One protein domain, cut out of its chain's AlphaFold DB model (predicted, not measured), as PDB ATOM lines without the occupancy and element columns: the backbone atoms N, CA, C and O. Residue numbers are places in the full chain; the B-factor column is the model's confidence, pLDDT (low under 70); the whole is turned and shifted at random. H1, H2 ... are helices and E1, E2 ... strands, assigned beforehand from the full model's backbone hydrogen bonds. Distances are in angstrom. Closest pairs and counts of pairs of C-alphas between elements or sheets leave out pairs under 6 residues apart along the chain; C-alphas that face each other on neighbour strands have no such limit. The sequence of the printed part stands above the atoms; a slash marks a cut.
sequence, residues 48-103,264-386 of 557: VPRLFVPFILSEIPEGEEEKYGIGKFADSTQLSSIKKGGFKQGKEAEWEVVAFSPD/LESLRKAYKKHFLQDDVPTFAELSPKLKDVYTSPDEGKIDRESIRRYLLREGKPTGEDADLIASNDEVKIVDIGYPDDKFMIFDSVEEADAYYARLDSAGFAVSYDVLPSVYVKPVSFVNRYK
ATOM      1  N   VAL A  48       9.237  41.475  46.624       90.69
ATOM      2  CA  VAL A  48       8.019  41.410  45.809       90.69
ATOM      3  C   VAL A  48       8.396  41.737  44.361       90.69
ATOM      4  O   VAL A  48       9.167  42.677  44.151       90.69
ATOM      5  N   PRO A  49       7.903  40.998  43.353       90.06
ATOM      6  CA  PRO A  49       8.193  41.324  41.964       90.06
ATOM      7  C   PRO A  49       7.473  42.590  41.511       90.06
ATOM      8  O   PRO A  49       6.427  42.967  42.040       90.06
ATOM      9  N   ARG A  50       7.999  43.197  40.446       88.19
ATOM     10  CA  ARG A  50       7.268  44.196  39.669       88.19
ATOM     11  C   ARG A  50       6.430  43.479  38.607       88.19
ATOM     12  O   ARG A  50       6.966  43.077  37.573       88.19
ATOM     13  N   LEU A  51       5.138  43.305  38.884       88.06
ATOM     14  CA  LEU A  51       4.205  42.500  38.087       88.06
ATOM     15  C   LEU A  51       2.884  43.248  37.876       88.06
ATOM     16  O   LEU A  51       2.347  43.805  38.828       88.06
ATOM     17  N   PHE A  52       2.334  43.204  36.667       88.31
ATOM     18  CA  PHE A  52       1.033  43.773  36.310       88.31
ATOM     19  C   PHE A  52       0.141  42.658  35.792       88.31
ATOM     20  O   PHE A  52       0.507  41.955  34.851       88.31
ATOM     21  N   VAL A  53      -1.016  42.483  36.420       89.50
ATOM     22  CA  VAL A  53      -1.978  41.436  36.072       89.50
ATOM     23  C   VAL A  53      -3.278  42.108  35.642       89.50
ATOM     24  O   VAL A  53      -4.020  42.581  36.508       89.50
ATOM     25  N   PRO A  54      -3.543  42.215  34.329       86.56
ATOM     26  CA  PRO A  54      -4.815  42.730  33.850       86.56
ATOM     27  C   PRO A  54      -5.923  41.719  34.142       86.56
ATOM     28  O   PRO A  54      -5.727  40.511  34.020       86.56
ATOM     29  N   PHE A  55      -7.097  42.217  34.492       87.56
ATOM     30  CA  PHE A  55      -8.320  41.445  34.632       87.56
ATOM     31  C   PHE A  55      -9.288  41.839  33.531       87.56
ATOM     32  O   PHE A  55      -9.416  43.015  33.201       87.56
ATOM     33  N   ILE A  56      -9.967  40.855  32.960       85.69
ATOM     34  CA  ILE A  56     -10.867  41.027  31.825       85.69
ATOM     35  C   ILE A  56     -12.246  40.534  32.241       85.69
ATOM     36  O   ILE A  56     -12.399  39.406  32.714       85.69
ATOM     37  N   LEU A  57     -13.237  41.398  32.062       87.44
ATOM     38  CA  LEU A  57     -14.647  41.080  32.188       87.44
ATOM     39  C   LEU A  57     -15.200  40.707  30.808       87.44
ATOM     40  O   LEU A  57     -15.035  41.466  29.857       87.44
ATOM     41  N   SER A  58     -15.908  39.587  30.704       89.50
ATOM     42  CA  SER A  58     -16.461  39.062  29.451       89.50
ATOM     43  C   SER A  58     -17.947  38.738  29.575       89.50
ATOM     44  O   SER A  58     -18.442  38.416  30.662       89.50
ATOM     45  N   GLU A  59     -18.661  38.764  28.449       88.62
ATOM     46  CA  GLU A  59     -20.036  38.267  28.386       88.62
ATOM     47  C   GLU A  59     -20.059  36.759  28.608       88.62
ATOM     48  O   GLU A  59     -19.105  36.025  28.329       88.62
ATOM     49  N   ILE A  60     -21.217  36.274  29.036       91.50
ATOM     50  CA  ILE A  60     -21.510  34.848  28.983       91.50
ATOM     51  C   ILE A  60     -21.595  34.417  27.509       91.50
ATOM     52  O   ILE A  60     -22.307  35.070  26.738       91.50
ATOM     53  N   PRO A  61     -20.917  33.332  27.087       92.94
ATOM     54  CA  PRO A  61     -21.005  32.847  25.715       92.94
ATOM     55  C   PRO A  61     -22.449  32.552  25.295       92.94
ATOM     56  O   PRO A  61     -23.270  32.109  26.093       92.94
ATOM     57  N   GLU A  62     -22.763  32.827  24.034       90.25
ATOM     58  CA  GLU A  62     -24.074  32.529  23.455       90.25
ATOM     59  C   GLU A  62     -24.340  31.018  23.463       90.25
ATOM     60  O   GLU A  62     -23.481  30.236  23.053       90.25
ATOM     61  N   GLY A  63     -25.519  30.613  23.940       93.31
ATOM     62  CA  GLY A  63     -25.912  29.213  24.099       93.31
ATOM     63  C   GLY A  63     -25.493  28.584  25.433       93.31
ATOM     64  O   GLY A  63     -25.920  27.471  25.730       93.31
ATOM     65  N   GLU A  64     -24.702  29.279  26.255       95.06
ATOM     66  CA  GLU A  64     -24.250  28.802  27.571       95.06
ATOM     67  C   GLU A  64     -25.017  29.476  28.733       95.06
ATOM     68  O   GLU A  64     -24.650  29.322  29.896       95.06
ATOM     69  N   GLU A  65     -26.086  30.227  28.452       92.06
ATOM     70  CA  GLU A  65     -26.846  31.000  29.443       92.06
ATOM     71  C   GLU A  65     -27.316  30.152  30.638       92.06
ATOM     72  O   GLU A  65     -27.129  30.547  31.792       92.06
ATOM     73  N   GLU A  66     -27.875  28.966  30.379       91.25
ATOM     74  CA  GLU A  66     -28.369  28.060  31.424       91.25
ATOM     75  C   GLU A  66     -27.240  27.581  32.348       91.25
ATOM     76  O   GLU A  66     -27.385  27.591  33.574       91.25
ATOM     77  N   LYS A  67     -26.080  27.237  31.770       94.19
ATOM     78  CA  LYS A  67     -24.884  26.813  32.513       94.19
ATOM     79  C   LYS A  67     -24.403  27.897  33.473       94.19
ATOM     80  O   LYS A  67     -23.944  27.580  34.565       94.19
ATOM     81  N   TYR A  68     -24.529  29.163  33.084       93.56
ATOM     82  CA  TYR A  68     -24.142  30.301  33.917       93.56
ATOM     83  C   TYR A  68     -25.280  30.855  34.788       93.56
ATOM     84  O   TYR A  68     -25.132  31.903  35.422       93.56
ATOM     85  N   GLY A  69     -26.396  30.129  34.882       89.19
ATOM     86  CA  GLY A  69     -27.499  30.454  35.783       89.19
ATOM     87  C   GLY A  69     -28.322  31.666  35.353       89.19
ATOM     88  O   GLY A  69     -28.985  32.280  36.189       89.19
ATOM     89  N   ILE A  70     -28.298  32.025  34.069       87.62
ATOM     90  CA  ILE A  70     -29.113  33.124  33.550       87.62
ATOM     91  C   ILE A  70     -30.593  32.748  33.583       87.62
ATOM     92  O   ILE A  70     -30.986  31.648  33.201       87.62
ATOM     93  N   GLY A  71     -31.415  33.681  34.061       78.06
ATOM     94  CA  GLY A  71     -32.852  33.499  34.259       78.06
ATOM     95  C   GLY A  71     -33.236  32.829  35.584       78.06
ATOM     96  O   GLY A  71     -34.428  32.658  35.838       78.06
ATOM     97  N   LYS A  72     -32.273  32.466  36.444       77.44
ATOM     98  CA  LYS A  72     -32.558  31.957  37.798       77.44
ATOM     99  C   LYS A  72     -32.994  33.084  38.754       77.44
ATOM    100  O   LYS A  72     -32.715  34.259  38.514       77.44
ATOM    101  N   PHE A  73     -33.654  32.686  39.850       72.12
ATOM    102  CA  PHE A  73     -34.126  33.533  40.965       72.12
ATOM    103  C   PHE A  73     -35.226  34.556  40.642       72.12
ATOM    104  O   PHE A  73     -35.359  35.544  41.352       72.12
ATOM    105  N   ALA A  74     -36.054  34.289  39.628       58.91
ATOM    106  CA  ALA A  74     -37.207  35.121  39.299       58.91
ATOM    107  C   ALA A  74     -38.273  35.124  40.410       58.91
ATOM    108  O   ALA A  74     -38.829  34.071  40.736       58.91
ATOM    109  N   ASP A  75     -38.624  36.301  40.932       55.84
ATOM    110  CA  ASP A  75     -39.882  36.452  41.667       55.84
ATOM    111  C   ASP A  75     -41.108  36.273  40.743       55.84
ATOM    112  O   ASP A  75     -41.021  36.296  39.510       55.84
ATOM    113  N   SER A  76     -42.294  36.114  41.341       46.31
ATOM    114  CA  SER A  76     -43.564  35.954  40.611       46.31
ATOM    115  C   SER A  76     -43.952  37.161  39.742       46.31
ATOM    116  O   SER A  76     -44.921  37.077  38.986       46.31
ATOM    117  N   THR A  77     -43.231  38.278  39.864       48.88
ATOM    118  CA  THR A  77     -43.416  39.511  39.089       48.88
ATOM    119  C   THR A  77     -42.380  39.690  37.966       48.88
ATOM    120  O   THR A  77     -42.530  40.618  37.177       48.88
ATOM    121  N   GLN A  78     -41.395  38.785  37.834       51.50
ATOM    122  CA  GLN A  78     -40.255  38.840  36.896       51.50
ATOM    123  C   GLN A  78     -39.317  40.050  37.058       51.50
ATOM    124  O   GLN A  78     -38.545  40.353  36.142       51.50
ATOM    125  N   LEU A  79     -39.362  40.744  38.196       47.84
ATOM    126  CA  LEU A  79     -38.605  41.986  38.374       47.84
ATOM    127  C   LEU A  79     -37.171  41.734  38.870       47.84
ATOM    128  O   LEU A  79     -36.236  42.354  38.373       47.84
ATOM    129  N   SER A  80     -36.976  40.743  39.742       60.97
ATOM    130  CA  SER A  80     -35.664  40.310  40.236       60.97
ATOM    131  C   SER A  80     -35.184  39.055  39.506       60.97
ATOM    132  O   SER A  80     -35.662  37.960  39.759       60.97
ATOM    133  N   SER A  81     -34.266  39.169  38.546       73.56
ATOM    134  CA  SER A  81     -33.679  37.995  37.878       73.56
ATOM    135  C   SER A  81     -32.210  38.215  37.555       73.56
ATOM    136  O   SER A  81     -31.767  39.351  37.356       73.56
ATOM    137  N   ILE A  82     -31.453  37.118  37.487       83.06
ATOM    138  CA  ILE A  82     -30.071  37.157  37.012       83.06
ATOM    139  C   ILE A  82     -30.097  37.195  35.490       83.06
ATOM    140  O   ILE A  82     -30.512  36.239  34.830       83.06
ATOM    141  N   LYS A  83     -29.647  38.309  34.924       83.12
ATOM    142  CA  LYS A  83     -29.585  38.528  33.483       83.12
ATOM    143  C   LYS A  83     -28.151  38.442  32.997       83.12
ATOM    144  O   LYS A  83     -27.202  38.765  33.710       83.12
ATOM    145  N   LYS A  84     -27.999  38.017  31.747       85.88
ATOM    146  CA  LYS A  84     -26.716  38.075  31.053       85.88
ATOM    147  C   LYS A  84     -26.272  39.531  30.955       85.88
ATOM    148  O   LYS A  84     -27.026  40.383  30.485       85.88
ATOM    149  N   GLY A  85     -25.061  39.801  31.425       81.25
ATOM    150  CA  GLY A  85     -24.389  41.067  31.203       81.25
ATOM    151  C   GLY A  85     -24.063  41.258  29.723       81.25
ATOM    152  O   GLY A  85     -23.687  40.299  29.048       81.25
ATOM    153  N   GLY A  86     -24.225  42.482  29.225       75.06
ATOM    154  CA  GLY A  86     -23.904  42.851  27.847       75.06
ATOM    155  C   GLY A  86     -22.967  44.052  27.775       75.06
ATOM    156  O   GLY A  86     -22.857  44.797  28.756       75.06
ATOM    157  N   PHE A  87     -22.330  44.225  26.613       71.75
ATOM    158  CA  PHE A  87     -21.519  45.395  26.276       71.75
ATOM    159  C   PHE A  87     -22.089  46.162  25.051       71.75
ATOM    160  O   PHE A  87     -22.451  45.556  24.048       71.75
ATOM    161  N   LYS A  88     -22.149  47.508  25.070       60.69
ATOM    162  CA  LYS A  88     -22.543  48.359  23.921       60.69
ATOM    163  C   LYS A  88     -21.605  48.171  22.727       60.69
ATOM    164  O   LYS A  88     -22.039  48.368  21.595       60.69
ATOM    165  N   GLN A  89     -20.334  47.832  22.957       64.31
ATOM    166  CA  GLN A  89     -19.371  47.479  21.911       64.31
ATOM    167  C   GLN A  89     -18.479  46.327  22.379       64.31
ATOM    168  O   GLN A  89     -17.991  46.342  23.505       64.31
ATOM    169  N   GLY A  90     -18.218  45.366  21.489       75.62
ATOM    170  CA  GLY A  90     -17.415  44.183  21.808       75.62
ATOM    171  C   GLY A  90     -18.169  43.157  22.660       75.62
ATOM    172  O   GLY A  90     -19.390  43.205  22.759       75.62
ATOM    173  N   LYS A  91     -17.428  42.199  23.225       80.88
ATOM    174  CA  LYS A  91     -17.941  41.170  24.154       80.88
ATOM    175  C   LYS A  91     -17.146  41.106  25.462       80.88
ATOM    176  O   LYS A  91     -17.418  40.252  26.303       80.88
ATOM    177  N   GLU A  92     -16.130  41.952  25.598       82.94
ATOM    178  CA  GLU A  92     -15.192  41.955  26.716       82.94
ATOM    179  C   GLU A  92     -14.685  43.376  26.968       82.94
ATOM    180  O   GLU A  92     -14.621  44.192  26.043       82.94
ATOM    181  N   ALA A  93     -14.291  43.650  28.208       74.69
ATOM    182  CA  ALA A  93     -13.637  44.882  28.624       74.69
ATOM    183  C   ALA A  93     -12.582  44.576  29.694       74.69
ATOM    184  O   ALA A  93     -12.760  43.679  30.514       74.69
ATOM    185  N   GLU A  94     -11.494  45.342  29.717       76.81
ATOM    186  CA  GLU A  94     -10.597  45.342  30.875       76.81
ATOM    187  C   GLU A  94     -11.384  45.798  32.114       76.81
ATOM    188  O   GLU A  94     -12.163  46.746  32.032       76.81
ATOM    189  N   TRP A  95     -11.222  45.084  33.226       78.06
ATOM    190  CA  TRP A  95     -11.874  45.335  34.510       78.06
ATOM    191  C   TRP A  95     -10.996  46.136  35.462       78.06
ATOM    192  O   TRP A  95     -11.510  47.016  36.129       78.06
ATOM    193  N   GLU A  96      -9.715  45.791  35.584       76.25
ATOM    194  CA  GLU A  96      -8.728  46.419  36.475       76.25
ATOM    195  C   GLU A  96      -7.343  45.864  36.118       76.25
ATOM    196  O   GLU A  96      -7.247  44.765  35.564       76.25
ATOM    197  N   VAL A  97      -6.263  46.561  36.478       80.56
ATOM    198  CA  VAL A  97      -4.915  45.976  36.440       80.56
ATOM    199  C   VAL A  97      -4.329  45.967  37.842       80.56
ATOM    200  O   VAL A  97      -4.008  47.002  38.429       80.56
ATOM    201  N   VAL A  98      -4.121  44.768  38.382       86.62
ATOM    202  CA  VAL A  98      -3.482  44.623  39.688       86.62
ATOM    203  C   VAL A  98      -1.972  44.651  39.520       86.62
ATOM    204  O   VAL A  98      -1.365  43.736  38.968       86.62
ATOM    205  N   ALA A  99      -1.360  45.717  40.027       85.94
ATOM    206  CA  ALA A  99       0.084  45.893  40.042       85.94
ATOM    207  C   ALA A  99       0.679  45.479  41.391       85.94
ATOM    208  O   ALA A  99       0.262  46.025  42.411       85.94
ATOM    209  N   PHE A 100       1.678  44.599  41.397       89.56
ATOM    210  CA  PHE A 100       2.596  44.357  42.512       89.56
ATOM    211  C   PHE A 100       3.877  45.167  42.299       89.56
ATOM    212  O   PHE A 100       4.423  45.204  41.193       89.56
ATOM    213  N   SER A 101       4.348  45.818  43.356       87.06
ATOM    214  CA  SER A 101       5.535  46.662  43.375       87.06
ATOM    215  C   SER A 101       6.337  46.430  44.665       87.06
ATOM    216  O   SER A 101       5.747  46.258  45.733       87.06
ATOM    217  N   PRO A 102       7.680  46.485  44.613       85.94
ATOM    218  CA  PRO A 102       8.515  46.488  45.817       85.94
ATOM    219  C   PRO A 102       8.195  47.624  46.802       85.94
ATOM    220  O   PRO A 102       8.430  47.469  47.996       85.94
ATOM    221  N   ASP A 103       7.662  48.742  46.299       83.12
ATOM    222  CA  ASP A 103       7.384  49.959  47.077       83.12
ATOM    223  C   ASP A 103       6.001  49.951  47.755       83.12
ATOM    224  O   ASP A 103       5.632  50.905  48.441       83.12
ATOM    225  N   LEU A 264      -5.381  69.252  39.155       40.53
ATOM    226  CA  LEU A 264      -5.921  67.907  39.309       40.53
ATOM    227  C   LEU A 264      -5.379  66.922  38.259       40.53
ATOM    228  O   LEU A 264      -5.330  65.714  38.515       40.53
ATOM    229  N   GLU A 265      -4.975  67.402  37.086       41.00
ATOM    230  CA  GLU A 265      -4.396  66.568  36.033       41.00
ATOM    231  C   GLU A 265      -2.923  66.250  36.304       41.00
ATOM    232  O   GLU A 265      -2.519  65.105  36.114       41.00
ATOM    233  N   SER A 266      -2.144  67.182  36.864       39.25
ATOM    234  CA  SER A 266      -0.786  66.872  37.322       39.25
ATOM    235  C   SER A 266      -0.781  66.027  38.585       39.25
ATOM    236  O   SER A 266       0.089  65.176  38.697       39.25
ATOM    237  N   LEU A 267      -1.772  66.140  39.479       39.44
ATOM    238  CA  LEU A 267      -1.924  65.222  40.618       39.44
ATOM    239  C   LEU A 267      -2.258  63.797  40.150       39.44
ATOM    240  O   LEU A 267      -1.691  62.827  40.643       39.44
ATOM    241  N   ARG A 268      -3.134  63.661  39.141       42.00
ATOM    242  CA  ARG A 268      -3.435  62.378  38.479       42.00
ATOM    243  C   ARG A 268      -2.216  61.845  37.727       42.00
ATOM    244  O   ARG A 268      -1.943  60.655  37.788       42.00
ATOM    245  N   LYS A 269      -1.465  62.714  37.050       42.25
ATOM    246  CA  LYS A 269      -0.227  62.376  36.342       42.25
ATOM    247  C   LYS A 269       0.920  62.064  37.299       42.25
ATOM    248  O   LYS A 269       1.749  61.245  36.949       42.25
ATOM    249  N   ALA A 270       0.963  62.654  38.489       39.31
ATOM    250  CA  ALA A 270       1.905  62.338  39.555       39.31
ATOM    251  C   ALA A 270       1.528  61.015  40.229       39.31
ATOM    252  O   ALA A 270       2.399  60.179  40.430       39.31
ATOM    253  N   TYR A 271       0.236  60.775  40.477       39.25
ATOM    254  CA  TYR A 271      -0.283  59.478  40.919       39.25
ATOM    255  C   TYR A 271       0.017  58.375  39.892       39.25
ATOM    256  O   TYR A 271       0.455  57.297  40.277       39.25
ATOM    257  N   LYS A 272      -0.109  58.664  38.587       43.72
ATOM    258  CA  LYS A 272       0.382  57.800  37.502       43.72
ATOM    259  C   LYS A 272       1.906  57.648  37.569       43.72
ATOM    260  O   LYS A 272       2.411  56.670  38.101       43.72
ATOM    261  N   LYS A 273       2.659  58.683  37.218       38.50
ATOM    262  CA  LYS A 273       4.130  58.711  37.194       38.50
ATOM    263  C   LYS A 273       4.828  58.088  38.417       38.50
ATOM    264  O   LYS A 273       5.898  57.509  38.244       38.50
ATOM    265  N   HIS A 274       4.281  58.231  39.626       37.16
ATOM    266  CA  HIS A 274       4.895  57.732  40.860       37.16
ATOM    267  C   HIS A 274       4.275  56.439  41.422       37.16
ATOM    268  O   HIS A 274       4.976  55.749  42.155       37.16
ATOM    269  N   PHE A 275       3.031  56.067  41.076       40.41
ATOM    270  CA  PHE A 275       2.355  54.896  41.673       40.41
ATOM    271  C   PHE A 275       1.560  54.002  40.700       40.41
ATOM    272  O   PHE A 275       1.408  52.813  40.985       40.41
ATOM    273  N   LEU A 276       1.074  54.511  39.562       43.34
ATOM    274  CA  LEU A 276       0.426  53.709  38.514       43.34
ATOM    275  C   LEU A 276       1.215  53.813  37.212       43.34
ATOM    276  O   LEU A 276       1.279  54.879  36.611       43.34
ATOM    277  N   GLN A 277       1.759  52.701  36.717       42.84
ATOM    278  CA  GLN A 277       2.270  52.687  35.344       42.84
ATOM    279  C   GLN A 277       1.210  53.258  34.390       42.84
ATOM    280  O   GLN A 277       0.024  52.984  34.574       42.84
ATOM    281  N   ASP A 278       1.651  54.093  33.444       37.66
ATOM    282  CA  ASP A 278       0.850  55.060  32.670       37.66
ATOM    283  C   ASP A 278      -0.392  54.482  31.942       37.66
ATOM    284  O   ASP A 278      -1.242  55.249  31.480       37.66
ATOM    285  N   ASP A 279      -0.549  53.157  31.928       42.88
ATOM    286  CA  ASP A 279      -1.522  52.390  31.151       42.88
ATOM    287  C   ASP A 279      -2.684  51.772  31.964       42.88
ATOM    288  O   ASP A 279      -3.557  51.152  31.365       42.88
ATOM    289  N   VAL A 280      -2.748  51.931  33.297       39.78
ATOM    290  CA  VAL A 280      -3.816  51.310  34.120       39.78
ATOM    291  C   VAL A 280      -5.008  52.260  34.341       39.78
ATOM    292  O   VAL A 280      -4.835  53.297  34.995       39.78
ATOM    293  N   PRO A 281      -6.221  51.949  33.841       41.00
ATOM    294  CA  PRO A 281      -7.416  52.742  34.106       41.00
ATOM    295  C   PRO A 281      -7.972  52.475  35.517       41.00
ATOM    296  O   PRO A 281      -8.129  51.340  35.935       41.00
ATOM    297  N   THR A 282      -8.318  53.533  36.243       46.25
ATOM    298  CA  THR A 282      -9.033  53.501  37.533       46.25
ATOM    299  C   THR A 282     -10.477  53.019  37.376       46.25
ATOM    300  O   THR A 282     -11.068  53.194  36.309       46.25
ATOM    301  N   PHE A 283     -11.127  52.537  38.446       42.59
ATOM    302  CA  PHE A 283     -12.568  52.240  38.400       42.59
ATOM    303  C   PHE A 283     -13.415  53.452  37.969       42.59
ATOM    304  O   PHE A 283     -14.472  53.281  37.393       42.59
ATOM    305  N   ALA A 284     -12.952  54.689  38.165       42.31
ATOM    306  CA  ALA A 284     -13.603  55.901  37.652       42.31
ATOM    307  C   ALA A 284     -13.400  56.132  36.138       42.31
ATOM    308  O   ALA A 284     -14.137  56.897  35.531       42.31
ATOM    309  N   GLU A 285     -12.398  55.504  35.517       45.94
ATOM    310  CA  GLU A 285     -12.220  55.419  34.056       45.94
ATOM    311  C   GLU A 285     -12.941  54.195  33.481       45.94
ATOM    312  O   GLU A 285     -13.402  54.226  32.340       45.94
ATOM    313  N   LEU A 286     -13.056  53.128  34.269       46.56
ATOM    314  CA  LEU A 286     -13.731  51.886  33.909       46.56
ATOM    315  C   LEU A 286     -15.238  51.974  34.107       46.56
ATOM    316  O   LEU A 286     -15.968  51.454  33.287       46.56
ATOM    317  N   SER A 287     -15.728  52.662  35.131       45.31
ATOM    318  CA  SER A 287     -17.151  52.821  35.441       45.31
ATOM    319  C   SER A 287     -17.860  53.584  34.326       45.31
ATOM    320  O   SER A 287     -18.858  53.064  33.852       45.31
ATOM    321  N   PRO A 288     -17.340  54.696  33.765       45.62
ATOM    322  CA  PRO A 288     -17.835  55.252  32.512       45.62
ATOM    323  C   PRO A 288     -17.680  54.283  31.345       45.62
ATOM    324  O   PRO A 288     -18.636  54.144  30.611       45.62
ATOM    325  N   LYS A 289     -16.568  53.547  31.187       45.53
ATOM    326  CA  LYS A 289     -16.432  52.518  30.129       45.53
ATOM    327  C   LYS A 289     -17.384  51.325  30.294       45.53
ATOM    328  O   LYS A 289     -17.680  50.683  29.304       45.53
ATOM    329  N   LEU A 290     -17.861  51.017  31.496       47.62
ATOM    330  CA  LEU A 290     -18.824  49.961  31.800       47.62
ATOM    331  C   LEU A 290     -20.249  50.528  31.650       47.62
ATOM    332  O   LEU A 290     -21.073  49.942  30.957       47.62
ATOM    333  N   LYS A 291     -20.525  51.725  32.188       46.72
ATOM    334  CA  LYS A 291     -21.777  52.510  32.072       46.72
ATOM    335  C   LYS A 291     -22.089  52.936  30.641       46.72
ATOM    336  O   LYS A 291     -23.239  52.828  30.214       46.72
ATOM    337  N   ASP A 292     -21.081  53.317  29.861       43.19
ATOM    338  CA  ASP A 292     -21.198  53.565  28.422       43.19
ATOM    339  C   ASP A 292     -21.392  52.286  27.625       43.19
ATOM    340  O   ASP A 292     -21.531  52.348  26.408       43.19
ATOM    341  N   VAL A 293     -21.454  51.139  28.291       42.59
ATOM    342  CA  VAL A 293     -21.434  49.829  27.674       42.59
ATOM    343  C   VAL A 293     -22.575  48.931  28.199       42.59
ATOM    344  O   VAL A 293     -22.861  47.906  27.604       42.59
ATOM    345  N   TYR A 294     -23.408  49.382  29.143       48.19
ATOM    346  CA  TYR A 294     -24.683  48.717  29.440       48.19
ATOM    347  C   TYR A 294     -25.818  49.195  28.521       48.19
ATOM    348  O   TYR A 294     -26.198  50.368  28.533       48.19
ATOM    349  N   THR A 295     -26.423  48.277  27.775       45.69
ATOM    350  CA  THR A 295     -27.790  48.424  27.262       45.69
ATOM    351  C   THR A 295     -28.764  47.876  28.301       45.69
ATOM    352  O   THR A 295     -28.612  46.757  28.792       45.69
ATOM    353  N   SER A 296     -29.794  48.655  28.639       43.66
ATOM    354  CA  SER A 296     -31.050  48.018  29.032       43.66
ATOM    355  C   SER A 296     -31.524  47.198  27.826       43.66
ATOM    356  O   SER A 296     -31.434  47.718  26.710       43.66
ATOM    357  N   PRO A 297     -31.999  45.952  28.001       41.59
ATOM    358  CA  PRO A 297     -32.598  45.177  26.912       41.59
ATOM    359  C   PRO A 297     -33.721  45.935  26.189       41.59
ATOM    360  O   PRO A 297     -33.994  45.661  25.024       41.59
ATOM    361  N   ASP A 298     -34.319  46.920  26.866       42.66
ATOM    362  CA  ASP A 298     -35.340  47.798  26.326       42.66
ATOM    363  C   ASP A 298     -34.772  49.209  26.139       42.66
ATOM    364  O   ASP A 298     -34.471  49.906  27.116       42.66
ATOM    365  N   GLU A 299     -34.668  49.653  24.885       42.41
ATOM    366  CA  GLU A 299     -34.421  51.045  24.502       42.41
ATOM    367  C   GLU A 299     -35.358  51.998  25.284       42.41
ATOM    368  O   GLU A 299     -36.491  52.259  24.886       42.41
ATOM    369  N   GLY A 300     -34.903  52.509  26.434       44.44
ATOM    370  CA  GLY A 300     -35.594  53.547  27.207       44.44
ATOM    371  C   GLY A 300     -36.257  53.150  28.534       44.44
ATOM    372  O   GLY A 300     -36.858  54.028  29.156       44.44
ATOM    373  N   LYS A 301     -36.141  51.909  29.036       49.81
ATOM    374  CA  LYS A 301     -36.539  51.584  30.428       49.81
ATOM    375  C   LYS A 301     -35.324  51.221  31.272       49.81
ATOM    376  O   LYS A 301     -34.589  50.304  30.932       49.81
ATOM    377  N   ILE A 302     -35.105  51.937  32.376       48.22
ATOM    378  CA  ILE A 302     -34.071  51.582  33.356       48.22
ATOM    379  C   ILE A 302     -34.551  50.318  34.071       48.22
ATOM    380  O   ILE A 302     -35.481  50.386  34.873       48.22
ATOM    381  N   ASP A 303     -33.939  49.178  33.767       56.50
ATOM    382  CA  ASP A 303     -34.134  47.950  34.530       56.50
ATOM    383  C   ASP A 303     -33.382  48.079  35.856       56.50
ATOM    384  O   ASP A 303     -32.203  47.741  35.969       56.50
ATOM    385  N   ARG A 304     -34.052  48.701  36.829       54.16
ATOM    386  CA  ARG A 304     -33.484  48.981  38.147       54.16
ATOM    387  C   ARG A 304     -33.376  47.729  39.002       54.16
ATOM    388  O   ARG A 304     -32.705  47.805  40.010       54.16
ATOM    389  N   GLU A 305     -34.000  46.612  38.630       60.56
ATOM    390  CA  GLU A 305     -34.241  45.493  39.550       60.56
ATOM    391  C   GLU A 305     -33.476  44.205  39.197       60.56
ATOM    392  O   GLU A 305     -33.513  43.245  39.966       60.56
ATOM    393  N   SER A 306     -32.704  44.185  38.101       70.88
ATOM    394  CA  SER A 306     -31.927  43.007  37.697       70.88
ATOM    395  C   SER A 306     -30.456  43.030  38.117       70.88
ATOM    396  O   SER A 306     -29.792  44.068  38.176       70.88
ATOM    397  N   ILE A 307     -29.933  41.828  38.369       80.94
ATOM    398  CA  ILE A 307     -28.509  41.569  38.579       80.94
ATOM    399  C   ILE A 307     -27.918  41.136  37.242       80.94
ATOM    400  O   ILE A 307     -28.436  40.220  36.600       80.94
ATOM    401  N   ARG A 308     -26.826  41.772  36.817       82.12
ATOM    402  CA  ARG A 308     -26.142  41.440  35.563       82.12
ATOM    403  C   ARG A 308     -24.905  40.607  35.835       82.12
ATOM    404  O   ARG A 308     -24.020  41.049  36.562       82.12
ATOM    405  N   ARG A 309     -24.853  39.429  35.220       89.75
ATOM    406  CA  ARG A 309     -23.780  38.455  35.401       89.75
ATOM    407  C   ARG A 309     -22.773  38.482  34.260       89.75
ATOM    408  O   ARG A 309     -23.148  38.427  33.086       89.75
ATOM    409  N   TYR A 310     -21.506  38.471  34.643       91.12
ATOM    410  CA  TYR A 310     -20.329  38.470  33.787       91.12
ATOM    411  C   TYR A 310     -19.337  37.386  34.209       91.12
ATOM    412  O   TYR A 310     -19.438  36.810  35.297       91.12
ATOM    413  N   LEU A 311     -18.355  37.139  33.345       94.88
ATOM    414  CA  LEU A 311     -17.216  36.267  33.618       94.88
ATOM    415  C   LEU A 311     -15.968  37.126  33.811       94.88
ATOM    416  O   LEU A 311     -15.707  37.995  32.989       94.88
ATOM    417  N   LEU A 312     -15.194  36.876  34.863       93.69
ATOM    418  CA  LEU A 312     -13.941  37.578  35.146       93.69
ATOM    419  C   LEU A 312     -12.769  36.611  35.047       93.69
ATOM    420  O   LEU A 312     -12.808  35.525  35.629       93.69
ATOM    421  N   ARG A 313     -11.734  37.012  34.311       93.94
ATOM    422  CA  ARG A 313     -10.532  36.208  34.054       93.94
ATOM    423  C   ARG A 313      -9.292  37.075  34.152       93.94
ATOM    424  O   ARG A 313      -9.366  38.291  33.979       93.94
ATOM    425  N   GLU A 314      -8.149  36.442  34.361       91.62
ATOM    426  CA  GLU A 314      -6.866  37.109  34.171       91.62
ATOM    427  C   GLU A 314      -6.519  37.206  32.686       91.62
ATOM    428  O   GLU A 314      -6.686  36.260  31.915       91.62
ATOM    429  N   GLY A 315      -6.012  38.367  32.290       88.12
ATOM    430  CA  GLY A 315      -5.240  38.513  31.069       88.12
ATOM    431  C   GLY A 315      -3.778  38.124  31.297       88.12
ATOM    432  O   GLY A 315      -3.357  37.750  32.391       88.12
ATOM    433  N   LYS A 316      -2.969  38.230  30.241       87.88
ATOM    434  CA  LYS A 316      -1.551  37.865  30.303       87.88
ATOM    435  C   LYS A 316      -0.783  38.829  31.226       87.88
ATOM    436  O   LYS A 316      -0.765  40.025  30.928       87.88
ATOM    437  N   PRO A 317      -0.103  38.339  32.282       90.44
ATOM    438  CA  PRO A 317       0.722  39.193  33.125       90.44
ATOM    439  C   PRO A 317       1.870  39.847  32.347       90.44
ATOM    440  O   PRO A 317       2.407  39.268  31.399       90.44
ATOM    441  N   THR A 318       2.280  41.037  32.778       88.94
ATOM    442  CA  THR A 318       3.448  41.763  32.255       88.94
ATOM    443  C   THR A 318       4.341  42.247  33.401       88.94
ATOM    444  O   THR A 318       3.945  42.228  34.567       88.94
ATOM    445  N   GLY A 319       5.580  42.635  33.098       88.00
ATOM    446  CA  GLY A 319       6.572  43.041  34.097       88.00
ATOM    447  C   GLY A 319       7.817  42.155  34.096       88.00
ATOM    448  O   GLY A 319       7.990  41.314  33.219       88.00
ATOM    449  N   GLU A 320       8.694  42.373  35.075       88.31
ATOM    450  CA  GLU A 320      10.029  41.754  35.140       88.31
ATOM    451  C   GLU A 320       9.956  40.227  35.278       88.31
ATOM    452  O   GLU A 320      10.663  39.496  34.588       88.31
ATOM    453  N   ASP A 321       9.050  39.754  36.133       90.25
ATOM    454  CA  ASP A 321       8.929  38.341  36.500       90.25
ATOM    455  C   ASP A 321       7.761  37.639  35.782       90.25
ATOM    456  O   ASP A 321       7.463  36.484  36.079       90.25
ATOM    457  N   ALA A 322       7.087  38.304  34.837       91.56
ATOM    458  CA  ALA A 322       5.839  37.817  34.244       91.56
ATOM    459  C   ALA A 322       5.957  36.426  33.600       91.56
ATOM    460  O   ALA A 322       5.090  35.580  33.803       91.56
ATOM    461  N   ASP A 323       7.062  36.147  32.901       90.94
ATOM    462  CA  ASP A 323       7.296  34.849  32.252       90.94
ATOM    463  C   ASP A 323       7.517  33.699  33.251       90.94
ATOM    464  O   ASP A 323       7.417  32.521  32.887       90.94
ATOM    465  N   LEU A 324       7.811  34.023  34.514       92.56
ATOM    466  CA  LEU A 324       7.979  33.055  35.597       92.56
ATOM    467  C   LEU A 324       6.661  32.709  36.286       92.56
ATOM    468  O   LEU A 324       6.633  31.761  37.071       92.56
ATOM    469  N   ILE A 325       5.595  33.460  36.021       92.94
ATOM    470  CA  ILE A 325       4.284  33.241  36.619       92.94
ATOM    471  C   ILE A 325       3.528  32.182  35.818       92.94
ATOM    472  O   ILE A 325       3.496  32.225  34.587       92.94
ATOM    473  N   ALA A 326       2.945  31.215  36.521       88.69
ATOM    474  CA  ALA A 326       2.100  30.198  35.918       88.69
ATOM    475  C   ALA A 326       0.726  30.774  35.550       88.69
ATOM    476  O   ALA A 326       0.182  31.592  36.298       88.69
ATOM    477  N   SER A 327       0.163  30.339  34.416       79.44
ATOM    478  CA  SER A 327      -1.231  30.662  34.062       79.44
ATOM    479  C   SER A 327      -2.178  30.020  35.073       79.44
ATOM    480  O   SER A 327      -1.944  28.878  35.469       79.44
ATOM    481  N   ASN A 328      -3.235  30.723  35.490       76.94
ATOM    482  CA  ASN A 328      -4.230  30.157  36.406       76.94
ATOM    483  C   ASN A 328      -5.530  29.714  35.716       76.94
ATOM    484  O   ASN A 328      -6.274  28.948  36.314       76.94
ATOM    485  N   ASP A 329      -5.780  30.131  34.465       83.75
ATOM    486  CA  ASP A 329      -6.975  29.828  33.651       83.75
ATOM    487  C   ASP A 329      -8.323  29.951  34.409       83.75
ATOM    488  O   ASP A 329      -9.357  29.432  33.970       83.75
ATOM    489  N   GLU A 330      -8.331  30.648  35.551       92.25
ATOM    490  CA  GLU A 330      -9.472  30.719  36.451       92.25
ATOM    491  C   GLU A 330     -10.541  31.649  35.876       92.25
ATOM    492  O   GLU A 330     -10.262  32.680  35.254       92.25
ATOM    493  N   VAL A 331     -11.799  31.291  36.123       94.75
ATOM    494  CA  VAL A 331     -12.963  32.071  35.705       94.75
ATOM    495  C   VAL A 331     -13.840  32.286  36.920       94.75
ATOM    496  O   VAL A 331     -14.383  31.327  37.466       94.75
ATOM    497  N   LYS A 332     -13.992  33.541  37.330       96.06
ATOM    498  CA  LYS A 332     -14.892  33.935  38.417       96.06
ATOM    499  C   LYS A 332     -16.188  34.491  37.849       96.06
ATOM    500  O   LYS A 332     -16.243  34.942  36.702       96.06
ATOM    501  N   ILE A 333     -17.229  34.470  38.668       95.31
ATOM    502  CA  ILE A 333     -18.520  35.075  38.349       95.31
ATOM    503  C   ILE A 333     -18.564  36.464  38.965       95.31
ATOM    504  O   ILE A 333     -18.259  36.614  40.146       95.31
ATOM    505  N   VAL A 334     -18.949  37.467  38.179       91.38
ATOM    506  CA  VAL A 334     -19.144  38.837  38.665       91.38
ATOM    507  C   VAL A 334     -20.584  39.240  38.435       91.38
ATOM    508  O   VAL A 334     -21.043  39.304  37.296       91.38
ATOM    509  N   ASP A 335     -21.279  39.523  39.528       88.31
ATOM    510  CA  ASP A 335     -22.667  39.959  39.529       88.31
ATOM    511  C   ASP A 335     -22.731  41.431  39.925       88.31
ATOM    512  O   ASP A 335     -22.238  41.811  40.987       88.31
ATOM    513  N   ILE A 336     -23.330  42.256  39.067       81.56
ATOM    514  CA  ILE A 336     -23.353  43.718  39.190       81.56
ATOM    515  C   ILE A 336     -24.802  44.205  39.249       81.56
ATOM    516  O   ILE A 336     -25.603  43.897  38.362       81.56
ATOM    517  N   GLY A 337     -25.128  44.992  40.276       74.38
ATOM    518  CA  GLY A 337     -26.418  45.662  40.457       74.38
ATOM    519  C   GLY A 337     -26.388  47.149  40.068       74.38
ATOM    520  O   GLY A 337     -25.369  47.826  40.203       74.38
ATOM    521  N   TYR A 338     -27.519  47.665  39.585       66.62
ATOM    522  CA  TYR A 338     -27.777  49.098  39.333       66.62
ATOM    523  C   TYR A 338     -28.241  49.805  40.625       66.62
ATOM    524  O   TYR A 338     -28.735  49.095  41.482       66.62
ATOM    525  N   PRO A 339     -28.170  51.142  40.821       50.97
ATOM    526  CA  PRO A 339     -27.442  52.178  40.073       50.97
ATOM    527  C   PRO A 339     -25.963  52.333  40.454       50.97
ATOM    528  O   PRO A 339     -25.244  53.072  39.784       50.97
ATOM    529  N   ASP A 340     -25.510  51.650  41.500       51.88
ATOM    530  CA  ASP A 340     -24.315  52.059  42.254       51.88
ATOM    531  C   ASP A 340     -23.031  51.308  41.866       51.88
ATOM    532  O   ASP A 340     -22.050  51.346  42.602       51.88
ATOM    533  N   ASP A 341     -23.042  50.559  40.760       61.56
ATOM    534  CA  ASP A 341     -21.978  49.612  40.393       61.56
ATOM    535  C   ASP A 341     -21.621  48.628  41.530       61.56
ATOM    536  O   ASP A 341     -20.512  48.096  41.587       61.56
ATOM    537  N   LYS A 342     -22.562  48.365  42.449       73.25
ATOM    538  CA  LYS A 342     -22.391  47.381  43.522       73.25
ATOM    539  C   LYS A 342     -22.191  46.021  42.888       73.25
ATOM    540  O   LYS A 342     -23.027  45.569  42.107       73.25
ATOM    541  N   PHE A 343     -21.115  45.352  43.271       80.62
ATOM    542  CA  PHE A 343     -20.793  44.052  42.717       80.62
ATOM    543  C   PHE A 343     -20.422  43.040  43.797       80.62
ATOM    544  O   PHE A 343     -19.971  43.386  44.898       80.62
ATOM    545  N   MET A 344     -20.613  41.778  43.432       86.38
ATOM    546  CA  MET A 344     -20.089  40.610  44.124       86.38
ATOM    547  C   MET A 344     -19.285  39.775  43.138       86.38
ATOM    548  O   MET A 344     -19.648  39.659  41.968       86.38
ATOM    549  N   ILE A 345     -18.197  39.192  43.631       91.06
ATOM    550  CA  ILE A 345     -17.413  38.197  42.906       91.06
ATOM    551  C   ILE A 345     -17.635  36.855  43.602       91.06
ATOM    552  O   ILE A 345     -17.683  36.805  44.832       91.06
ATOM    553  N   PHE A 346     -17.774  35.786  42.823       93.38
ATOM    554  CA  PHE A 346     -17.916  34.415  43.307       93.38
ATOM    555  C   PHE A 346     -16.930  33.487  42.595       93.38
ATOM    556  O   PHE A 346     -16.582  33.716  41.433       93.38
ATOM    557  N   ASP A 347     -16.518  32.411  43.268       94.88
ATOM    558  CA  ASP A 347     -15.632  31.398  42.690       94.88
ATOM    559  C   ASP A 347     -16.326  30.576  41.599       94.88
ATOM    560  O   ASP A 347     -15.661  30.074  40.695       94.88
ATOM    561  N   SER A 348     -17.655  30.443  41.661       95.06
ATOM    562  CA  SER A 348     -18.431  29.699  40.670       95.06
ATOM    563  C   SER A 348     -19.908  30.110  40.624       95.06
ATOM    564  O   SER A 348     -20.398  30.880  41.454       95.06
ATOM    565  N   VAL A 349     -20.635  29.570  39.642       94.06
ATOM    566  CA  VAL A 349     -22.088  29.760  39.493       94.06
ATOM    567  C   VAL A 349     -22.834  29.132  40.666       94.06
ATOM    568  O   VAL A 349     -23.755  29.736  41.201       94.06
ATOM    569  N   GLU A 350     -22.412  27.946  41.104       93.88
ATOM    570  CA  GLU A 350     -23.012  27.222  42.229       93.88
ATOM    571  C   GLU A 350     -22.897  28.020  43.527       93.88
ATOM    572  O   GLU A 350     -23.826  28.039  44.335       93.88
ATOM    573  N   GLU A 351     -21.765  28.697  43.725       92.75
ATOM    574  CA  GLU A 351     -21.582  29.572  44.873       92.75
ATOM    575  C   GLU A 351     -22.521  30.779  44.820       92.75
ATOM    576  O   GLU A 351     -23.185  31.084  45.817       92.75
ATOM    577  N   ALA A 352     -22.581  31.455  43.673       90.62
ATOM    578  CA  ALA A 352     -23.455  32.605  43.490       90.62
ATOM    579  C   ALA A 352     -24.927  32.212  43.709       90.62
ATOM    580  O   ALA A 352     -25.655  32.873  44.450       90.62
ATOM    581  N   ASP A 353     -25.352  31.077  43.155       87.62
ATOM    582  CA  ASP A 353     -26.699  30.538  43.339       87.62
ATOM    583  C   ASP A 353     -26.984  30.224  44.823       87.62
ATOM    584  O   ASP A 353     -28.047  30.566  45.347       87.62
ATOM    585  N   ALA A 354     -26.025  29.636  45.545       87.88
ATOM    586  CA  ALA A 354     -26.163  29.391  46.981       87.88
ATOM    587  C   ALA A 354     -26.257  30.692  47.797       87.88
ATOM    588  O   ALA A 354     -26.949  30.732  48.817       87.88
ATOM    589  N   TYR A 355     -25.573  31.757  47.371       86.62
ATOM    590  CA  TYR A 355     -25.680  33.072  47.995       86.62
ATOM    591  C   TYR A 355     -27.099  33.639  47.865       86.62
ATOM    592  O   TYR A 355     -27.702  33.976  48.887       86.62
ATOM    593  N   TYR A 356     -27.669  33.667  46.657       83.31
ATOM    594  CA  TYR A 356     -29.022  34.199  46.446       83.31
ATOM    595  C   TYR A 356     -30.113  33.331  47.073       83.31
ATOM    596  O   TYR A 356     -31.046  33.870  47.660       83.31
ATOM    597  N   ALA A 357     -29.962  32.003  47.065       83.56
ATOM    598  CA  ALA A 357     -30.892  31.107  47.752       83.56
ATOM    599  C   ALA A 357     -30.960  31.373  49.269       83.56
ATOM    600  O   ALA A 357     -32.025  31.252  49.878       83.56
ATOM    601  N   ARG A 358     -29.835  31.751  49.898       81.88
ATOM    602  CA  ARG A 358     -29.815  32.143  51.319       81.88
ATOM    603  C   ARG A 358     -30.514  33.474  51.563       81.88
ATOM    604  O   ARG A 358     -31.193  33.591  52.578       81.88
ATOM    605  N   LEU A 359     -30.338  34.452  50.673       78.06
ATOM    606  CA  LEU A 359     -31.035  35.738  50.773       78.06
ATOM    607  C   LEU A 359     -32.550  35.540  50.678       78.06
ATOM    608  O   LEU A 359     -33.268  35.983  51.575       78.06
ATOM    609  N   ASP A 360     -32.998  34.772  49.686       76.56
ATOM    610  CA  ASP A 360     -34.407  34.404  49.508       76.56
ATOM    611  C   ASP A 360     -34.962  33.674  50.744       76.56
ATOM    612  O   ASP A 360     -35.963  34.081  51.333       76.56
ATOM    613  N   SER A 361     -34.233  32.669  51.247       78.62
ATOM    614  CA  SER A 361     -34.612  31.930  52.465       78.62
ATOM    615  C   SER A 361     -34.680  32.807  53.722       78.62
ATOM    616  O   SER A 361     -35.418  32.495  54.656       78.62
ATOM    617  N   ALA A 362     -33.901  33.889  53.771       75.00
ATOM    618  CA  ALA A 362     -33.904  34.859  54.863       75.00
ATOM    619  C   ALA A 362     -34.982  35.949  54.698       75.00
ATOM    620  O   ALA A 362     -35.077  36.843  55.540       75.00
ATOM    621  N   GLY A 363     -35.814  35.865  53.654       71.69
ATOM    622  CA  GLY A 363     -36.887  36.816  53.373       71.69
ATOM    623  C   GLY A 363     -36.408  38.117  52.729       71.69
ATOM    624  O   GLY A 363     -37.162  39.090  52.701       71.69
ATOM    625  N   PHE A 364     -35.172  38.153  52.228       70.31
ATOM    626  CA  PHE A 364     -34.668  39.263  51.429       70.31
ATOM    627  C   PHE A 364     -34.990  39.016  49.957       70.31
ATOM    628  O   PHE A 364     -34.674  37.958  49.418       70.31
ATOM    629  N   ALA A 365     -35.579  40.008  49.290       65.31
ATOM    630  CA  ALA A 365     -35.715  39.969  47.840       65.31
ATOM    631  C   ALA A 365     -34.321  39.929  47.193       65.31
ATOM    632  O   ALA A 365     -33.409  40.621  47.648       65.31
ATOM    633  N   VAL A 366     -34.158  39.148  46.122       66.50
ATOM    634  CA  VAL A 366     -32.924  39.129  45.322       66.50
ATOM    635  C   VAL A 366     -32.862  40.413  44.490       66.50
ATOM    636  O   VAL A 366     -33.215  40.434  43.320       66.50
ATOM    637  N   SER A 367     -32.460  41.519  45.108       64.06
ATOM    638  CA  SER A 367     -32.382  42.830  44.459       64.06
ATOM    639  C   SER A 367     -30.989  43.452  44.571       64.06
ATOM    640  O   SER A 367     -30.126  43.022  45.338       64.06
ATOM    641  N   TYR A 368     -30.750  44.506  43.798       60.22
ATOM    642  CA  TYR A 368     -29.503  45.267  43.854       60.22
ATOM    643  C   TYR A 368     -29.256  45.932  45.224       60.22
ATOM    644  O   TYR A 368     -28.105  46.155  45.592       60.22
ATOM    645  N   ASP A 369     -30.318  46.228  45.982       60.59
ATOM    646  CA  ASP A 369     -30.239  46.878  47.296       60.59
ATOM    647  C   ASP A 369     -29.672  45.952  48.381       60.59
ATOM    648  O   ASP A 369     -29.124  46.429  49.378       60.59
ATOM    649  N   VAL A 370     -29.779  44.627  48.195       57.69
ATOM    650  CA  VAL A 370     -29.300  43.640  49.178       57.69
ATOM    651  C   VAL A 370     -27.850  43.217  48.947       57.69
ATOM    652  O   VAL A 370     -27.176  42.829  49.908       57.69
ATOM    653  N   LEU A 371     -27.319  43.381  47.733       59.28
ATOM    654  CA  LEU A 371     -25.874  43.410  47.500       59.28
ATOM    655  C   LEU A 371     -25.327  44.657  48.214       59.28
ATOM    656  O   LEU A 371     -25.817  45.745  47.916       59.28
ATOM    657  N   PRO A 372     -24.319  44.648  49.109       58.59
ATOM    658  CA  PRO A 372     -23.589  43.620  49.869       58.59
ATOM    659  C   PRO A 372     -23.933  43.674  51.388       58.59
ATOM    660  O   PRO A 372     -23.053  43.658  52.249       58.59
ATOM    661  N   SER A 373     -25.209  43.830  51.729       58.62
ATOM    662  CA  SER A 373     -25.683  44.292  53.048       58.62
ATOM    663  C   SER A 373     -25.473  43.331  54.231       58.62
ATOM    664  O   SER A 373     -25.624  43.754  55.375       58.62
ATOM    665  N   VAL A 374     -25.118  42.060  53.995       57.62
ATOM    666  CA  VAL A 374     -25.121  41.035  55.061       57.62
ATOM    667  C   VAL A 374     -23.778  40.309  55.233       57.62
ATOM    668  O   VAL A 374     -23.447  39.940  56.357       57.62
ATOM    669  N   TYR A 375     -22.977  40.123  54.173       72.75
ATOM    670  CA  TYR A 375     -21.638  39.507  54.252       72.75
ATOM    671  C   TYR A 375     -20.892  39.578  52.906       72.75
ATOM    672  O   TYR A 375     -21.466  39.233  51.872       72.75
ATOM    673  N   VAL A 376     -19.606  39.949  52.926       82.69
ATOM    674  CA  VAL A 376     -18.695  39.860  51.769       82.69
ATOM    675  C   VAL A 376     -17.681  38.750  52.038       82.69
ATOM    676  O   VAL A 376     -16.833  38.872  52.923       82.69
ATOM    677  N   LYS A 377     -17.789  37.654  51.287       86.00
ATOM    678  CA  LYS A 377     -16.873  36.514  51.384       86.00
ATOM    679  C   LYS A 377     -15.518  36.861  50.741       86.00
ATOM    680  O   LYS A 377     -15.517  37.541  49.714       86.00
ATOM    681  N   PRO A 378     -14.393  36.357  51.281       90.50
ATOM    682  CA  PRO A 378     -13.135  36.324  50.550       90.50
ATOM    683  C   PRO A 378     -13.237  35.557  49.219       90.50
ATOM    684  O   PRO A 378     -13.758  34.439  49.188       90.50
ATOM    685  N   VAL A 379     -12.693  36.134  48.151       93.12
ATOM    686  CA  VAL A 379     -12.475  35.513  46.838       93.12
ATOM    687  C   VAL A 379     -11.083  35.904  46.366       93.12
ATOM    688  O   VAL A 379     -10.730  37.081  46.414       93.12
ATOM    689  N   SER A 380     -10.302  34.936  45.887       93.38
ATOM    690  CA  SER A 380      -8.953  35.204  45.394       93.38
ATOM    691  C   SER A 380      -8.679  34.576  44.037       93.38
ATOM    692  O   SER A 380      -9.075  33.435  43.803       93.38
ATOM    693  N   PHE A 381      -7.894  35.264  43.213       94.75
ATOM    694  CA  PHE A 381      -7.136  34.637  42.133       94.75
ATOM    695  C   PHE A 381      -5.708  34.373  42.593       94.75
ATOM    696  O   PHE A 381      -4.976  35.314  42.920       94.75
ATOM    697  N   VAL A 382      -5.257  33.122  42.543       93.75
ATOM    698  CA  VAL A 382      -3.916  32.754  43.017       93.75
ATOM    699  C   VAL A 382      -3.004  32.460  41.836       93.75
ATOM    700  O   VAL A 382      -3.228  31.506  41.102       93.75
ATOM    701  N   ASN A 383      -1.935  33.246  41.684       93.44
ATOM    702  CA  ASN A 383      -0.848  32.886  40.773       93.44
ATOM    703  C   ASN A 383       0.310  32.317  41.563       93.44
ATOM    704  O   ASN A 383       0.599  32.750  42.677       93.44
ATOM    705  N   ARG A 384       0.979  31.348  40.953       92.50
ATOM    706  CA  ARG A 384       2.172  30.708  41.493       92.50
ATOM    707  C   ARG A 384       3.327  30.995  40.557       92.50
ATOM    708  O   ARG A 384       3.143  31.084  39.345       92.50
ATOM    709  N   TYR A 385       4.529  31.077  41.103       94.38
ATOM    710  CA  TYR A 385       5.714  30.928  40.272       94.38
ATOM    711  C   TYR A 385       5.785  29.501  39.723       94.38
ATOM    712  O   TYR A 385       5.557  28.531  40.455       94.38
ATOM    713  N   LYS A 386       6.150  29.386  38.446       94.88
ATOM    714  CA  LYS A 386       6.461  28.119  37.791       94.88
ATOM    715  C   LYS A 386       7.514  27.374  38.617       94.88
ATOM    716  O   LYS A 386       8.586  27.946  38.887       94.88
TER     717      LYS A 386
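This is residues 48 to 103 and 264 to 386 of the 557 residues of the protein "Prealbumin-like fold domain-containing protein" of Eggerthellaceae bacterium zg-1050 (UniProt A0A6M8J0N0). One long, strongly twisted sheet of six strands runs through this domain, with helix H3 over part of it and helix H2 grazing its edge at E3. Helix H1 is off the sheet, and long loops and the separate strand E7 make much of the rest. The printed part has 179 residues with three named helices and seven named strands: along the chain come the strands E1 to E3, then the helices H1 and H2, then the strands E4 to E6, then H3 and last E7; the sheet is branched and mixed, with E2 and E4 parallel and its other neighbour pairs, E1 and E3, E1 and E4, E4 and E5, and E5 and E6, antiparallel. The class is mixed, helices and strands, though under half of the residues, 80 of 179, are in named elements. The whole is compact, with a radius of gyration of the C-alphas of 18.0 A and spans of 54 by 40 by 33 A.

Find C-alpha 51 at (4.205, 42.500, 38.087); from there E1, residues 51 to 58, runs 22.7 A. Next come E2, residues 82 to 84, and E3, residues 92 to 100, 23.9 A long. After the cut look for H1, residues 264 to 275, 15.6 A, beginning at C-alpha 264 at (-5.921, 67.907, 39.309), then H2, residues 283 to 291. E4, residues 307 to 314, is 22.5 A long, E5, residues 331 to 337, is 19.7 A, and E6, residues 342 to 346, is 13.7 A. H3, residues 349 to 361, is 18.2 A long, and E7, residues 379 to 384, ends at C-alpha 384 at (2.172, 30.708, 41.493).

Start at E4, which has three neighbours: E1 and E2 on one side, E5 on the other side. E1 is antiparallel to E4, with N 56 and O 313 2.8 A apart, and to edge strand E3, with N 53 and O 98 2.9 A apart. E2 is parallel to E4, with N 83 and O 307 2.8 A apart. E4, E5 and E6 form a meander, each strand the antiparallel neighbour of the one before, in two hairpins; N 310 and O 334 are 2.8 A apart, N 335 and O 344 2.9 A. H3 is on the sheet at a height of 10.7 A, over E5 and along the strands, at 12 degrees to E5 on the local plane. H2 only grazes the sheet; its closest C-alphas to E3 are those of Leu 286 and Trp 95, 6.8 A. H1 is not on the sheet, and E7 pairs with no named strand. Every O i to N i+4 pair is within hydrogen-bond range in H1 and H3, and 4 of 5 in H2.

The C-alphas farthest apart, of Ser 76 and Glu 320, are 54.2 A apart. Residues 104 to 263 are not printed, and C-alphas 103 and 264 are 23.7 A apart across that cut. The links E1 to E2, H2 to E4, E4 to E5 and H3 to E7 are long. The mean pLDDT of the printed part is 72.8, and 65 residues are under 70, among them 264 to 305.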